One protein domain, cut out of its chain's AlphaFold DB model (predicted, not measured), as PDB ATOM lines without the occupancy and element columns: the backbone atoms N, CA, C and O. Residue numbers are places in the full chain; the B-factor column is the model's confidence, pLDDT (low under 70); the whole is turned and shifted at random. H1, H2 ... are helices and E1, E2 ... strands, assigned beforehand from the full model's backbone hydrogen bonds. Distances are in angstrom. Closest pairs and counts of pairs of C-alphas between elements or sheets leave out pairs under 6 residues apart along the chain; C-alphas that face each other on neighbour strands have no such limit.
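Overview. This is residues 394 to 501 of the 502 residues of an uncharacterized protein of Gammaproteobacteria bacterium (UniProt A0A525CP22). The domain is an elongated two-sheet sandwich: a strongly twisted sheet of E2, E3, E5, E6 and E7 faces a smaller sheet of E4, E1 and E8. H2 packs across E5 and E6 of the larger sheet, and H1, between E1 and E2, only grazes that sheet. The printed part has 108 residues, with two named helices and eight named strands in the order E1 H1 E2 E3 E4 E5 E6 E7 E8 H2, and its class is mixed, helices and strands. The larger sheet is branched and its neighbour pairs are antiparallel; the smaller runs E4, E1, E8 and is mixed. The whole is compact, with a radius of gyration of the C-alphas of 14.4 A and spans of 43 by 26 by 21 A.

Arrangement. In the larger sheet, E5, residues 459 to 467, has on one side E2, residues 410 to 419, and on the other side E6, residues 472 to 474, and E7, residues 479 to 481. E2 and E5 are antiparallel at 163 degrees, with N 414 and O 464 2.7 A apart, within hydrogen-bond range. E3, residues 430 to 436, forms a hairpin with E2, with N 417 and O 432 at 2.8 A. E5 and E6 are also a hairpin, with N 465 and O 473 at 2.8 A; E5 and E7 are antiparallel, with N 479 and O 461 at 2.8 A. In the smaller sheet, E1, residues 394 to 400, is antiparallel to E4, residues 442 to 448, with N 396 and O 445 at 2.8 A, and parallel to E8, residues 485 to 488, with N 486 and O 397 at 2.8 A. The parts of the two sheets that face each other are 9.6 A apart centre to centre, their strands at 18 degrees. H2, residues 490 to 499, is on the larger sheet at a height over the sheet of 9.6 A, over E5 and E6 and across the strands, at 74 degrees to E5 on the local plane; its closest C-alphas to E6 are those of Ile 497 and Ile 473, 6.5 A apart. H1, residues 403 to 407, is close to H2 but not clearly touching, the C-alphas of Val 404 and Ser 490 being closest at 5.7 A. In H1 and H2 every O i to N i+4 pair is within hydrogen-bond range.

Along the chain. From first to last C-alpha, E2 measures 26.7 A, E5 25.9 A, E3 20.3 A, E4 20.2 A, E1 19.5 A and H2 14.2 A. E1 begins at C-alpha 394 (198.495, 155.084, 175.484), and H2 ends at C-alpha 499 (166.791, 160.640, 177.825).

Size, cuts and confidence. The C-alphas farthest apart, of Lys 452 and Ala 469, are 45.9 A apart. The printed part has no cut and no long link. Its mean pLDDT is 82.4; residues 394, 423 to 428, 448 to 457 and 500 to 501 are under 70.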
ATOM      1  N   THR A 394     198.997 153.774 175.839       66.00
ATOM      2  CA  THR A 394     198.495 155.084 175.484       66.00
ATOM      3  C   THR A 394     197.405 155.452 176.462       66.00
ATOM      4  O   THR A 394     196.597 154.608 176.860       66.00
ATOM      5  N   ASP A 395     197.395 156.714 176.860       81.00
ATOM      6  CA  ASP A 395     196.386 157.230 177.763       81.00
ATOM      7  C   ASP A 395     195.139 157.613 176.975       81.00
ATOM      8  O   ASP A 395     195.196 158.381 176.012       81.00
ATOM      9  N   ILE A 396     193.995 157.089 177.410       84.50
ATOM     10  CA  ILE A 396     192.704 157.651 177.045       84.50
ATOM     11  C   ILE A 396     192.475 158.854 177.956       84.50
ATOM     12  O   ILE A 396     192.375 158.690 179.170       84.50
ATOM     13  N   THR A 397     192.382 160.043 177.379       88.81
ATOM     14  CA  THR A 397     192.093 161.290 178.085       88.81
ATOM     15  C   THR A 397     190.621 161.633 177.925       88.81
ATOM     16  O   THR A 397     190.121 161.737 176.804       88.81
ATOM     17  N   PHE A 398     189.930 161.828 179.043       91.06
ATOM     18  CA  PHE A 398     188.590 162.398 179.060       91.06
ATOM     19  C   PHE A 398     188.649 163.789 179.662       91.06
ATOM     20  O   PHE A 398     189.215 163.967 180.740       91.06
ATOM     21  N   GLU A 399     188.036 164.741 178.977       92.50
ATOM     22  CA  GLU A 399     187.980 166.140 179.372       92.50
ATOM     23  C   GLU A 399     186.535 166.628 179.296       92.50
ATOM     24  O   GLU A 399     185.835 166.349 178.326       92.50
ATOM     25  N   ALA A 400     186.081 167.341 180.318       92.31
ATOM     26  CA  ALA A 400     184.807 168.042 180.323       92.31
ATOM     27  C   ALA A 400     185.058 169.546 180.174       92.31
ATOM     28  O   ALA A 400     185.954 170.100 180.818       92.31
ATOM     29  N   ILE A 401     184.262 170.213 179.336       91.38
ATOM     30  CA  ILE A 401     184.313 171.675 179.213       91.38
ATOM     31  C   ILE A 401     183.906 172.274 180.570       91.38
ATOM     32  O   ILE A 401     182.809 171.964 181.022       91.38
ATOM     33  N   PRO A 402     184.728 173.115 181.229       88.19
ATOM     34  CA  PRO A 402     184.439 173.604 182.582       88.19
ATOM     35  C   PRO A 402     183.040 174.205 182.762       88.19
ATOM     36  O   PRO A 402     182.397 173.953 183.775       88.19
ATOM     37  N   SER A 403     182.539 174.944 181.766       90.19
ATOM     38  CA  SER A 403     181.249 175.634 181.874       90.19
ATOM     39  C   SER A 403     180.058 174.683 182.033       90.19
ATOM     40  O   SER A 403     179.060 175.075 182.619       90.19
ATOM     41  N   VAL A 404     180.165 173.409 181.625       91.19
ATOM     42  CA  VAL A 404     179.054 172.444 181.760       91.19
ATOM     43  C   VAL A 404     178.698 172.143 183.214       91.19
ATOM     44  O   VAL A 404     177.589 171.696 183.484       91.19
ATOM     45  N   PHE A 405     179.628 172.341 184.154       91.94
ATOM     46  CA  PHE A 405     179.351 172.112 185.571       91.94
ATOM     47  C   PHE A 405     178.476 173.222 186.158       91.94
ATOM     48  O   PHE A 405     177.568 172.929 186.934       91.94
ATOM     49  N   GLU A 406     178.709 174.469 185.743       89.12
ATOM     50  CA  GLU A 406     177.929 175.635 186.164       89.12
ATOM     51  C   GLU A 406     176.612 175.728 185.382       89.12
ATOM     52  O   GLU A 406     175.541 175.739 185.984       89.12
ATOM     53  N   ASP A 407     176.680 175.689 184.047       89.38
ATOM     54  CA  ASP A 407     175.537 175.881 183.143       89.38
ATOM     55  C   ASP A 407     174.441 174.818 183.330       89.38
ATOM     56  O   ASP A 407     173.270 175.068 183.050       89.38
ATOM     57  N   MET A 408     174.823 173.616 183.774       88.44
ATOM     58  CA  MET A 408     173.927 172.462 183.909       88.44
ATOM     59  C   MET A 408     173.789 171.972 185.358       88.44
ATOM     60  O   MET A 408     173.298 170.865 185.582       88.44
ATOM     61  N   GLU A 409     174.257 172.759 186.334       90.56
ATOM     62  CA  GLU A 409     174.202 172.445 187.770       90.56
ATOM     63  C   GLU A 409     174.724 171.029 188.108       90.56
ATOM     64  O   GLU A 409     174.110 170.266 188.864       90.56
ATOM     65  N   LEU A 410     175.875 170.639 187.547       91.12
ATOM     66  CA  LEU A 410     176.470 169.313 187.762       91.12
ATOM     67  C   LEU A 410     177.486 169.334 188.904       91.12
ATOM     68  O   LEU A 410     178.422 170.126 188.917       91.12
ATOM     69  N   TYR A 411     177.364 168.382 189.829       90.25
ATOM     70  CA  TYR A 411     178.369 168.138 190.865       90.25
ATOM     71  C   TYR A 411     179.581 167.377 190.313       90.25
ATOM     72  O   TYR A 411     180.729 167.707 190.610       90.25
ATOM     73  N   LYS A 412     179.343 166.322 189.518       94.00
ATOM     74  CA  LYS A 412     180.412 165.541 188.876       94.00
ATOM     75  C   LYS A 412     179.915 164.703 187.706       94.00
ATOM     76  O   LYS A 412     178.748 164.324 187.637       94.00
ATOM     77  N   ILE A 413     180.850 164.313 186.848       93.75
ATOM     78  CA  ILE A 413     180.638 163.383 185.739       93.75
ATOM     79  C   ILE A 413     181.461 162.120 186.007       93.75
ATOM     80  O   ILE A 413     182.666 162.183 186.232       93.75
ATOM     81  N   ILE A 414     180.824 160.953 185.993       93.06
ATOM     82  CA  ILE A 414     181.464 159.645 186.144       93.06
ATOM     83  C   ILE A 414     181.492 158.960 184.781       93.06
ATOM     84  O   ILE A 414     180.460 158.784 184.140       93.06
ATOM     85  N   ILE A 415     182.670 158.514 184.360       93.81
ATOM     86  CA  ILE A 415     182.855 157.843 183.074       93.81
ATOM     87  C   ILE A 415     183.320 156.423 183.346       93.81
ATOM     88  O   ILE A 415     184.404 156.209 183.890       93.81
ATOM     89  N   ARG A 416     182.498 155.445 182.969       92.88
ATOM     90  CA  ARG A 416     182.844 154.019 183.029       92.88
ATOM     91  C   ARG A 416     183.405 153.603 181.683       92.88
ATOM     92  O   ARG A 416     182.792 153.888 180.665       92.88
ATOM     93  N   VAL A 417     184.537 152.914 181.668       91.62
ATOM     94  CA  VAL A 417     185.265 152.545 180.452       91.62
ATOM     95  C   VAL A 417     185.528 151.046 180.452       91.62
ATOM     96  O   VAL A 417     186.208 150.535 181.340       91.62
ATOM     97  N   LYS A 418     185.024 150.353 179.430       91.38
ATOM     98  CA  LYS A 418     185.281 148.941 179.136       91.38
ATOM     99  C   LYS A 418     186.329 148.830 178.045       91.38
ATOM    100  O   LYS A 418     186.129 149.343 176.944       91.38
ATOM    101  N   SER A 419     187.413 148.115 178.321       84.94
ATOM    102  CA  SER A 419     188.439 147.855 177.315       84.94
ATOM    103  C   SER A 419     189.023 146.448 177.464       84.94
ATOM    104  O   SER A 419     189.301 146.012 178.585       84.94
ATOM    105  N   PRO A 420     189.247 145.718 176.354       77.00
ATOM    106  CA  PRO A 420     190.059 144.502 176.372       77.00
ATOM    107  C   PRO A 420     191.558 144.806 176.546       77.00
ATOM    108  O   PRO A 420     192.349 143.883 176.720       77.00
ATOM    109  N   TYR A 421     191.951 146.084 176.499       76.75
ATOM    110  CA  TYR A 421     193.336 146.550 176.540       76.75
ATOM    111  C   TYR A 421     193.794 147.006 177.932       76.75
ATOM    112  O   TYR A 421     194.812 147.677 178.040       76.75
ATOM    113  N   TYR A 422     193.086 146.653 179.008       73.44
ATOM    114  CA  TYR A 422     193.595 146.854 180.375       73.44
ATOM    115  C   TYR A 422     194.547 145.748 180.843       73.44
ATOM    116  O   TYR A 422     195.271 145.941 181.816       73.44
ATOM    117  N   SER A 423     194.568 144.606 180.151       61.72
ATOM    118  CA  SER A 423     195.476 143.495 180.431       61.72
ATOM    119  C   SER A 423     196.230 143.086 179.168       61.72
ATOM    120  O   SER A 423     195.686 143.094 178.062       61.72
ATOM    121  N   VAL A 424     197.497 142.703 179.337       54.12
ATOM    122  CA  VAL A 424     198.382 142.279 178.239       54.12
ATOM    123  C   VAL A 424     197.854 141.017 177.548       54.12
ATOM    124  O   VAL A 424     197.960 140.878 176.331       54.12
ATOM    125  N   ASP A 425     197.214 140.133 178.314       53.94
ATOM    126  CA  ASP A 425     196.710 138.848 177.831       53.94
ATOM    127  C   ASP A 425     195.454 138.970 176.951       53.94
ATOM    128  O   ASP A 425     195.082 137.991 176.310       53.94
ATOM    129  N   ARG A 426     194.779 140.137 176.909       57.72
ATOM    130  CA  ARG A 426     193.561 140.438 176.109       57.72
ATOM    131  C   ARG A 426     192.389 139.457 176.271       57.72
ATOM    132  O   ARG A 426     191.405 139.529 175.539       57.72
ATOM    133  N   ASN A 427     192.472 138.545 177.234       52.28
ATOM    134  CA  ASN A 427     191.529 137.437 177.394       52.28
ATOM    135  C   ASN A 427     190.292 137.819 178.219       52.28
ATOM    136  O   ASN A 427     189.378 137.006 178.365       52.28
ATOM    137  N   LYS A 428     190.254 139.036 178.781       67.62
ATOM    138  CA  LYS A 428     189.135 139.564 179.568       67.62
ATOM    139  C   LYS A 428     188.946 141.056 179.299       67.62
ATOM    140  O   LYS A 428     189.914 141.809 179.267       67.62
ATOM    141  N   VAL A 429     187.691 141.467 179.125       78.81
ATOM    142  CA  VAL A 429     187.295 142.882 179.115       78.81
ATOM    143  C   VAL A 429     187.182 143.331 180.565       78.81
ATOM    144  O   VAL A 429     186.365 142.792 181.311       78.81
ATOM    145  N   GLU A 430     188.006 144.295 180.958       77.88
ATOM    146  CA  GLU A 430     187.928 144.920 182.279       77.88
ATOM    147  C   GLU A 430     187.214 146.268 182.186       77.88
ATOM    148  O   GLU A 430     187.162 146.901 181.125       77.88
ATOM    149  N   GLU A 431     186.652 146.701 183.311       87.88
ATOM    150  CA  GLU A 431     185.960 147.974 183.445       87.88
ATOM    151  C   GLU A 431     186.641 148.821 184.521       87.88
ATOM    152  O   GLU A 431     186.937 148.331 185.612       87.88
ATOM    153  N   ARG A 432     186.874 150.097 184.217       86.94
ATOM    154  CA  ARG A 432     187.356 151.100 185.174       86.94
ATOM    155  C   ARG A 432     186.463 152.330 185.121       86.94
ATOM    156  O   ARG A 432     185.774 152.543 184.128       86.94
ATOM    157  N   ALA A 433     186.479 153.133 186.178       87.94
ATOM    158  CA  ALA A 433     185.733 154.382 186.236       87.94
ATOM    159  C   ALA A 433     186.654 155.546 186.605       87.94
ATOM    160  O   ALA A 433     187.532 155.394 187.453       87.94
ATOM    161  N   ILE A 434     186.418 156.700 185.989       90.12
ATOM    162  CA  ILE A 434     187.033 157.984 186.341       90.12
ATOM    163  C   ILE A 434     185.944 158.994 186.683       90.12
ATOM    164  O   ILE A 434     184.783 158.819 186.305       90.12
ATOM    165  N   GLN A 435     186.318 160.031 187.425       91.69
ATOM    166  CA  GLN A 435     185.418 161.104 187.832       91.69
ATOM    167  C   GLN A 435     186.014 162.437 187.389       91.69
ATOM    168  O   GLN A 435     187.197 162.681 187.625       91.69
ATOM    169  N   LEU A 436     185.188 163.261 186.753       92.38
ATOM    170  CA  LEU A 436     185.481 164.639 186.388       92.38
ATOM    171  C   LEU A 436     184.625 165.561 187.259       92.38
ATOM    172  O   LEU A 436     183.452 165.282 187.508       92.38
ATOM    173  N   THR A 437     185.230 166.643 187.724       92.38
ATOM    174  CA  THR A 437     184.621 167.690 188.563       92.38
ATOM    175  C   THR A 437     185.026 169.046 188.001       92.38
ATOM    176  O   THR A 437     185.935 169.094 187.175       92.38
ATOM    177  N   GLU A 438     184.422 170.131 188.471       88.50
ATOM    178  CA  GLU A 438     184.810 171.485 188.060       88.50
ATOM    179  C   GLU A 438     186.311 171.757 188.296       88.50
ATOM    180  O   GLU A 438     187.021 172.176 187.386       88.50
ATOM    181  N   GLU A 439     186.834 171.404 189.478       85.19
ATOM    182  CA  GLU A 439     188.253 171.585 189.836       85.19
ATOM    183  C   GLU A 439     189.201 170.630 189.091       85.19
ATOM    184  O   GLU A 439     190.387 170.911 188.908       85.19
ATOM    185  N   LYS A 440     188.689 169.468 188.677       88.19
ATOM    186  CA  LYS A 440     189.441 168.424 187.975       88.19
ATOM    187  C   LYS A 440     188.631 167.922 186.791       88.19
ATOM    188  O   LYS A 440     188.035 166.842 186.827       88.19
ATOM    189  N   ASN A 441     188.615 168.736 185.747       85.81
ATOM    190  CA  ASN A 441     187.817 168.526 184.546       85.81
ATOM    191  C   ASN A 441     188.478 167.588 183.519       85.81
ATOM    192  O   ASN A 441     187.864 167.289 182.500       85.81
ATOM    193  N   SER A 442     189.694 167.094 183.782       88.69
ATOM    194  CA  SER A 442     190.410 166.140 182.929       88.69
ATOM    195  C   SER A 442     190.976 164.963 183.729       88.69
ATOM    196  O   SER A 442     191.454 165.116 184.858       88.69
ATOM    197  N   SER A 443     190.914 163.758 183.156       85.25
ATOM    198  CA  SER A 443     191.488 162.543 183.744       85.25
ATOM    199  C   SER A 443     191.885 161.533 182.670       85.25
ATOM    200  O   SER A 443     191.249 161.431 181.621       85.25
ATOM    201  N   THR A 444     192.913 160.735 182.966       84.50
ATOM    202  CA  THR A 444     193.474 159.749 182.037       84.50
ATOM    203  C   THR A 444     193.291 158.305 182.508       84.50
ATOM    204  O   THR A 444     193.176 158.022 183.704       84.50
ATOM    205  N   LEU A 445     193.251 157.375 181.551       80.88
ATOM    206  CA  LEU A 445     193.243 155.927 181.759       80.88
ATOM    207  C   LEU A 445     194.232 155.256 180.803       80.88
ATOM    208  O   LEU A 445     194.037 155.286 179.591       80.88
ATOM    209  N   ALA A 446     195.248 154.595 181.350       79.19
ATOM    210  CA  ALA A 446     196.232 153.868 180.555       79.19
ATOM    211  C   ALA A 446     195.651 152.564 179.975       79.19
ATOM    212  O   ALA A 446     195.069 151.754 180.707       79.19
ATOM    213  N   ILE A 447     195.856 152.340 178.673       77.12
ATOM    214  CA  ILE A 447     195.516 151.099 177.957       77.12
ATOM    215  C   ILE A 447     196.680 150.610 177.087       77.12
ATOM    216  O   ILE A 447     197.470 151.404 176.590       77.12
ATOM    217  N   TYR A 448     196.762 149.302 176.841       68.00
ATOM    218  CA  TYR A 448     197.737 148.666 175.946       68.00
ATOM    219  C   TYR A 448     197.276 148.732 174.472       68.00
ATOM    220  O   TYR A 448     196.532 147.862 174.014       68.00
ATOM    221  N   TYR A 449     197.699 149.746 173.706       64.88
ATOM    222  CA  TYR A 449     197.168 150.038 172.362       64.88
ATOM    223  C   TYR A 449     197.963 149.373 171.222       64.88
ATOM    224  O   TYR A 449     199.102 149.763 171.008       64.88
ATOM    225  N   PRO A 450     197.410 148.435 170.425       56.56
ATOM    226  CA  PRO A 450     198.108 147.900 169.254       56.56
ATOM    227  C   PRO A 450     198.165 148.886 168.087       56.56
ATOM    228  O   PRO A 450     197.158 149.095 167.415       56.56
ATOM    229  N   GLU A 451     199.357 149.389 167.751       54.59
ATOM    230  CA  GLU A 451     199.558 150.331 166.630       54.59
ATOM    231  C   GLU A 451     199.221 149.747 165.244       54.59
ATOM    232  O   GLU A 451     199.092 150.476 164.264       54.59
ATOM    233  N   LYS A 452     199.046 148.424 165.125       52.94
ATOM    234  CA  LYS A 452     198.814 147.746 163.842       52.94
ATOM    235  C   LYS A 452     197.521 146.929 163.850       52.94
ATOM    236  O   LYS A 452     197.569 145.735 164.146       52.94
ATOM    237  N   LYS A 453     196.381 147.537 163.471       50.56
ATOM    238  CA  LYS A 453     195.239 146.867 162.793       50.56
ATOM    239  C   LYS A 453     194.142 147.837 162.316       50.56
ATOM    240  O   LYS A 453     193.817 148.811 162.975       50.56
ATOM    241  N   GLN A 454     193.530 147.493 161.180       50.81
ATOM    242  CA  GLN A 454     192.527 148.256 160.413       50.81
ATOM    243  C   GLN A 454     191.093 148.267 161.002       50.81
ATOM    244  O   GLN A 454     190.137 148.473 160.259       50.81
ATOM    245  N   ASN A 455     190.892 148.053 162.310       54.66
ATOM    246  CA  ASN A 455     189.558 148.226 162.910       54.66
ATOM    247  C   ASN A 455     189.650 148.791 164.350       54.66
ATOM    248  O   ASN A 455     190.039 148.047 165.252       54.66
ATOM    249  N   PRO A 456     189.357 150.092 164.581       61.44
ATOM    250  CA  PRO A 456     189.956 150.885 165.663       61.44
ATOM    251  C   PRO A 456     189.041 151.080 166.886       61.44
ATOM    252  O   PRO A 456     188.981 152.177 167.436       61.44
ATOM    253  N   LEU A 457     188.263 150.075 167.306       63.44
ATOM    254  CA  LEU A 457     187.497 150.209 168.554       63.44
ATOM    255  C   LEU A 457     188.424 149.970 169.755       63.44
ATOM    256  O   LEU A 457     188.836 148.837 170.000       63.44
ATOM    257  N   LEU A 458     188.759 151.032 170.489       71.50
ATOM    258  CA  LEU A 458     189.754 151.007 171.571       71.50
ATOM    259  C   LEU A 458     189.113 150.728 172.925       71.50
ATOM    260  O   LEU A 458     189.644 150.007 173.768       71.50
ATOM    261  N   PHE A 459     187.938 151.295 173.133       86.88
ATOM    262  CA  PHE A 459     187.171 151.125 174.350       86.88
ATOM    263  C   PHE A 459     185.703 151.406 174.068       86.88
ATOM    264  O   PHE A 459     185.336 151.955 173.032       86.88
ATOM    265  N   ARG A 460     184.854 151.035 175.016       92.25
ATOM    266  CA  ARG A 460     183.493 151.549 175.122       92.25
ATOM    267  C   ARG A 460     183.378 152.334 176.404       92.25
ATOM    268  O   ARG A 460     183.959 151.919 177.405       92.25
ATOM    269  N   TYR A 461     182.636 153.427 176.396       94.00
ATOM    270  CA  TYR A 461     182.424 154.219 177.598       94.00
ATOM    271  C   TYR A 461     180.950 154.550 177.818       94.00
ATOM    272  O   TYR A 461     180.166 154.583 176.876       94.00
ATOM    273  N   GLN A 462     180.578 154.751 179.076       94.44
ATOM    274  CA  GLN A 462     179.242 155.144 179.502       94.44
ATOM    275  C   GLN A 462     179.381 156.329 180.454       94.44
ATOM    276  O   GLN A 462     180.186 156.281 181.391       94.44
ATOM    277  N   ILE A 463     178.617 157.385 180.191       93.75
ATOM    278  CA  ILE A 463     178.615 158.605 180.996       93.75
ATOM    279  C   ILE A 463     177.483 158.516 182.015       93.75
ATOM    280  O   ILE A 463     176.362 158.129 181.690       93.75
ATOM    281  N   LYS A 464     177.791 158.896 183.250       93.94
ATOM    282  CA  LYS A 464     176.833 159.119 184.323       93.94
ATOM    283  C   LYS A 464     177.059 160.515 184.887       93.94
ATOM    284  O   LYS A 464     178.178 160.831 185.282       93.94
ATOM    285  N   VAL A 465     176.021 161.331 184.937       93.38
ATOM    286  CA  VAL A 465     176.059 162.670 185.528       93.38
ATOM    287  C   VAL A 465     175.446 162.639 186.920       93.38
ATOM    288  O   VAL A 465     174.548 161.840 187.194       93.38
ATOM    289  N   VAL A 466     175.966 163.480 187.808       92.25
ATOM    290  CA  VAL A 466     175.422 163.700 189.148       92.25
ATOM    291  C   VAL A 466     175.145 165.191 189.290       92.25
ATOM    292  O   VAL A 466     176.088 165.980 189.207       92.25
ATOM    293  N   THR A 467     173.884 165.572 189.477       90.81
ATOM    294  CA  THR A 467     173.478 166.978 189.647       90.81
ATOM    295  C   THR A 467     173.854 167.492 191.038       90.81
ATOM    296  O   THR A 467     174.134 166.708 191.950       90.81
ATOM    297  N   GLN A 468     173.850 168.810 191.240       88.31
ATOM    298  CA  GLN A 468     174.039 169.419 192.563       88.31
ATOM    299  C   GLN A 468     172.932 169.025 193.555       88.31
ATOM    300  O   GLN A 468     173.183 168.948 194.757       88.31
ATOM    301  N   ALA A 469     171.738 168.682 193.058       86.44
ATOM    302  CA  ALA A 469     170.652 168.111 193.855       86.44
ATOM    303  C   ALA A 469     170.898 166.643 194.270       86.44
ATOM    304  O   ALA A 469     170.139 166.087 195.064       86.44
ATOM    305  N   GLY A 470     171.967 166.011 193.766       84.31
ATOM    306  CA  GLY A 470     172.330 164.625 194.059       84.31
ATOM    307  C   GLY A 470     171.620 163.590 193.184       84.31
ATOM    308  O   GLY A 470     171.727 162.394 193.461       84.31
ATOM    309  N   GLU A 471     170.915 164.020 192.138       88.06
ATOM    310  CA  GLU A 471     170.270 163.118 191.186       88.06
ATOM    311  C   GLU A 471     171.307 162.504 190.249       88.06
ATOM    312  O   GLU A 471     172.236 163.172 189.792       88.06
ATOM    313  N   GLU A 472     171.154 161.214 189.965       90.31
ATOM    314  CA  GLU A 472     172.095 160.455 189.153       90.31
ATOM    315  C   GLU A 472     171.445 160.018 187.842       90.31
ATOM    316  O   GLU A 472     170.573 159.150 187.838       90.31
ATOM    317  N   ILE A 473     171.926 160.548 186.717       89.88
ATOM    318  CA  ILE A 473     171.398 160.218 185.388       89.88
ATOM    319  C   ILE A 473     172.488 159.489 184.602       89.88
ATOM    320  O   ILE A 473     173.622 159.955 184.503       89.88
ATOM    321  N   THR A 474     172.180 158.301 184.081       89.31
ATOM    322  CA  THR A 474     173.144 157.454 183.358       89.31
ATOM    323  C   THR A 474     172.721 157.303 181.907       89.31
ATOM    324  O   THR A 474     171.585 156.933 181.643       89.31
ATOM    325  N   HIS A 475     173.649 157.514 180.971       89.38
ATOM    326  CA  HIS A 475     173.410 157.258 179.553       89.38
ATOM    327  C   HIS A 475     173.048 155.777 179.343       89.38
ATOM    328  O   HIS A 475     173.795 154.894 179.776       89.38
ATOM    329  N   ASN A 476     171.942 155.491 178.657       82.19
ATOM    330  CA  ASN A 476     171.420 154.126 178.515       82.19
ATOM    331  C   ASN A 476     172.368 153.202 177.728       82.19
ATOM    332  O   ASN A 476     172.613 152.065 178.136       82.19
ATOM    333  N   ASP A 477     172.988 153.717 176.664       88.12
ATOM    334  CA  ASP A 477     173.911 152.943 175.828       88.12
ATOM    335  C   ASP A 477     175.396 153.132 176.161       88.12
ATOM    336  O   ASP A 477     175.830 154.134 176.733       88.12
ATOM    337  N   TRP A 478     176.196 152.150 175.741       91.19
ATOM    338  CA  TRP A 478     177.654 152.245 175.705       91.19
ATOM    339  C   TRP A 478     178.111 152.870 174.386       91.19
ATOM    340  O   TRP A 478     177.787 152.361 173.313       91.19
ATOM    341  N   ILE A 479     178.929 153.915 174.468       91.25
ATOM    342  CA  ILE A 479     179.443 154.665 173.322       91.25
ATOM    343  C   ILE A 479     180.800 154.092 172.890       91.25
ATOM    344  O   ILE A 479     181.688 153.860 173.713       91.25
ATOM    345  N   ASP A 480     180.981 153.882 171.587       90.50
ATOM    346  CA  ASP A 480     182.229 153.387 171.003       90.50
ATOM    347  C   ASP A 480     183.330 154.477 170.999       90.50
ATOM    348  O   ASP A 480     183.215 155.532 170.372       90.50
ATOM    349  N   GLY A 481     184.444 154.211 171.684       84.25
ATOM    350  CA  GLY A 481     185.634 155.060 171.752       84.25
ATOM    351  C   GLY A 481     186.710 154.613 170.764       84.25
ATOM    352  O   GLY A 481     187.337 153.568 170.945       84.25
ATOM    353  N   ARG A 482     186.920 155.403 169.705       83.06
ATOM    354  CA  ARG A 482     187.904 155.125 168.640       83.06
ATOM    355  C   ARG A 482     189.132 156.033 168.676       83.06
ATOM    356  O   ARG A 482     190.132 155.718 168.043       83.06
ATOM    357  N   GLU A 483     189.059 157.138 169.412       82.94
ATOM    358  CA  GLU A 483     190.166 158.080 169.584       82.94
ATOM    359  C   GLU A 483     190.564 158.134 171.057       82.94
ATOM    360  O   GLU A 483     189.770 157.808 171.941       82.94
ATOM    361  N   LEU A 484     191.805 158.546 171.298       82.44
ATOM    362  CA  LEU A 484     192.421 158.570 172.621       82.44
ATOM    363  C   LEU A 484     191.974 159.771 173.455       82.44
ATOM    364  O   LEU A 484     192.060 159.713 174.671       82.44
ATOM    365  N   THR A 485     191.456 160.825 172.829       85.75
ATOM    366  CA  THR A 485     190.928 161.994 173.539       85.75
ATOM    367  C   THR A 485     189.422 162.091 173.333       85.75
ATOM    368  O   THR A 485     188.909 161.912 172.224       85.75
ATOM    369  N   ARG A 486     188.691 162.349 174.416       90.44
ATOM    370  CA  ARG A 486     187.238 162.517 174.421       90.44
ATOM    371  C   ARG A 486     186.882 163.781 175.182       90.44
ATOM    372  O   ARG A 486     187.127 163.864 176.380       90.44
ATOM    373  N   ILE A 487     186.297 164.733 174.465       90.69
ATOM    374  CA  ILE A 487     185.789 165.980 175.031       90.69
ATOM    375  C   ILE A 487     184.285 165.814 175.241       90.69
ATOM    376  O   ILE A 487     183.572 165.442 174.310       90.69
ATOM    377  N   ILE A 488     183.825 166.071 176.459       90.31
ATOM    378  CA  ILE A 488     182.426 166.042 176.875       90.31
ATOM    379  C   ILE A 488     181.946 167.491 176.953       90.31
ATOM    380  O   ILE A 488     182.450 168.278 177.756       90.31
ATOM    381  N   GLY A 489     180.992 167.839 176.091       89.44
ATOM    382  CA  GLY A 489     180.384 169.169 176.023       89.44
ATOM    383  C   GLY A 489     178.886 169.151 176.324       89.44
ATOM    384  O   GLY A 489     178.283 168.081 176.436       89.44
ATOM    385  N   SER A 490     178.288 170.342 176.408       85.25
ATOM    386  CA  SER A 490     176.898 170.553 176.843       85.25
ATOM    387  C   SER A 490     175.885 169.757 176.019       85.25
ATOM    388  O   SER A 490     175.085 169.029 176.588       85.25
ATOM    389  N   SER A 491     175.996 169.756 174.687       85.38
ATOM    390  CA  SER A 491     175.045 169.051 173.811       85.38
ATOM    391  C   SER A 491     175.008 167.532 174.017       85.38
ATOM    392  O   SER A 491     173.969 166.899 173.839       85.38
ATOM    393  N   GLN A 492     176.133 166.921 174.406       85.31
ATOM    394  CA  GLN A 492     176.180 165.492 174.723       85.31
ATOM    395  C   GLN A 492     175.517 165.201 176.075       85.31
ATOM    396  O   GLN A 492     174.900 164.152 176.242       85.31
ATOM    397  N   LEU A 493     175.669 166.111 177.038       88.19
ATOM    398  CA  LEU A 493     175.101 165.987 178.377       88.19
ATOM    399  C   LEU A 493     173.597 166.286 178.383       88.19
ATOM    400  O   LEU A 493     172.854 165.578 179.053       88.19
ATOM    401  N   GLU A 494     173.139 167.258 177.594       87.19
ATOM    402  CA  GLU A 494     171.718 167.587 177.408       87.19
ATOM    403  C   GLU A 494     170.950 166.372 176.888       87.19
ATOM    404  O   GLU A 494     169.982 165.946 177.511       87.19
ATOM    405  N   ALA A 495     171.464 165.714 175.844       84.25
ATOM    406  CA  ALA A 495     170.858 164.496 175.307       84.25
ATOM    407  C   ALA A 495     170.771 163.354 176.341       84.25
ATOM    408  O   ALA A 495     169.836 162.560 176.302       84.25
ATOM    409  N   ILE A 496     171.727 163.260 177.274       86.06
ATOM    410  CA  ILE A 496     171.700 162.265 178.362       86.06
ATOM    411  C   ILE A 496     170.617 162.597 179.382       86.06
ATOM    412  O   ILE A 496     169.934 161.698 179.868       86.06
ATOM    413  N   ILE A 497     170.503 163.875 179.734       83.12
ATOM    414  CA  ILE A 497     169.556 164.350 180.738       83.12
ATOM    415  C   ILE A 497     168.128 164.239 180.202       83.12
ATOM    416  O   ILE A 497     167.271 163.718 180.908       83.12
ATOM    417  N   GLU A 498     167.890 164.616 178.944       81.06
ATOM    418  CA  GLU A 498     166.591 164.472 178.275       81.06
ATOM    419  C   GLU A 498     166.152 163.001 178.186       81.06
ATOM    420  O   GLU A 498     165.013 162.676 178.502       81.06
ATOM    421  N   GLN A 499     167.070 162.085 177.853       73.38
ATOM    422  CA  GLN A 499     166.791 160.640 177.825       73.38
ATOM    423  C   GLN A 499     166.567 160.015 179.209       73.38
ATOM    424  O   GLN A 499     166.044 158.907 179.297       73.38
ATOM    425  N   GLY A 500     167.021 160.670 180.279       63.91
ATOM    426  CA  GLY A 500     166.797 160.236 181.657       63.91
ATOM    427  C   GLY A 500     165.485 160.740 182.262       63.91
ATOM    428  O   GLY A 500     165.166 160.352 183.386       63.91
ATOM    429  N   GLN A 501     164.766 161.618 181.553       59.97
ATOM    430  CA  GLN A 501     163.482 162.193 181.965       59.97
ATOM    431  C   GLN A 501     162.266 161.529 181.288       59.97
ATOM    432  O   GLN A 501     161.135 161.806 181.694       59.97
TER     433      GLN A 501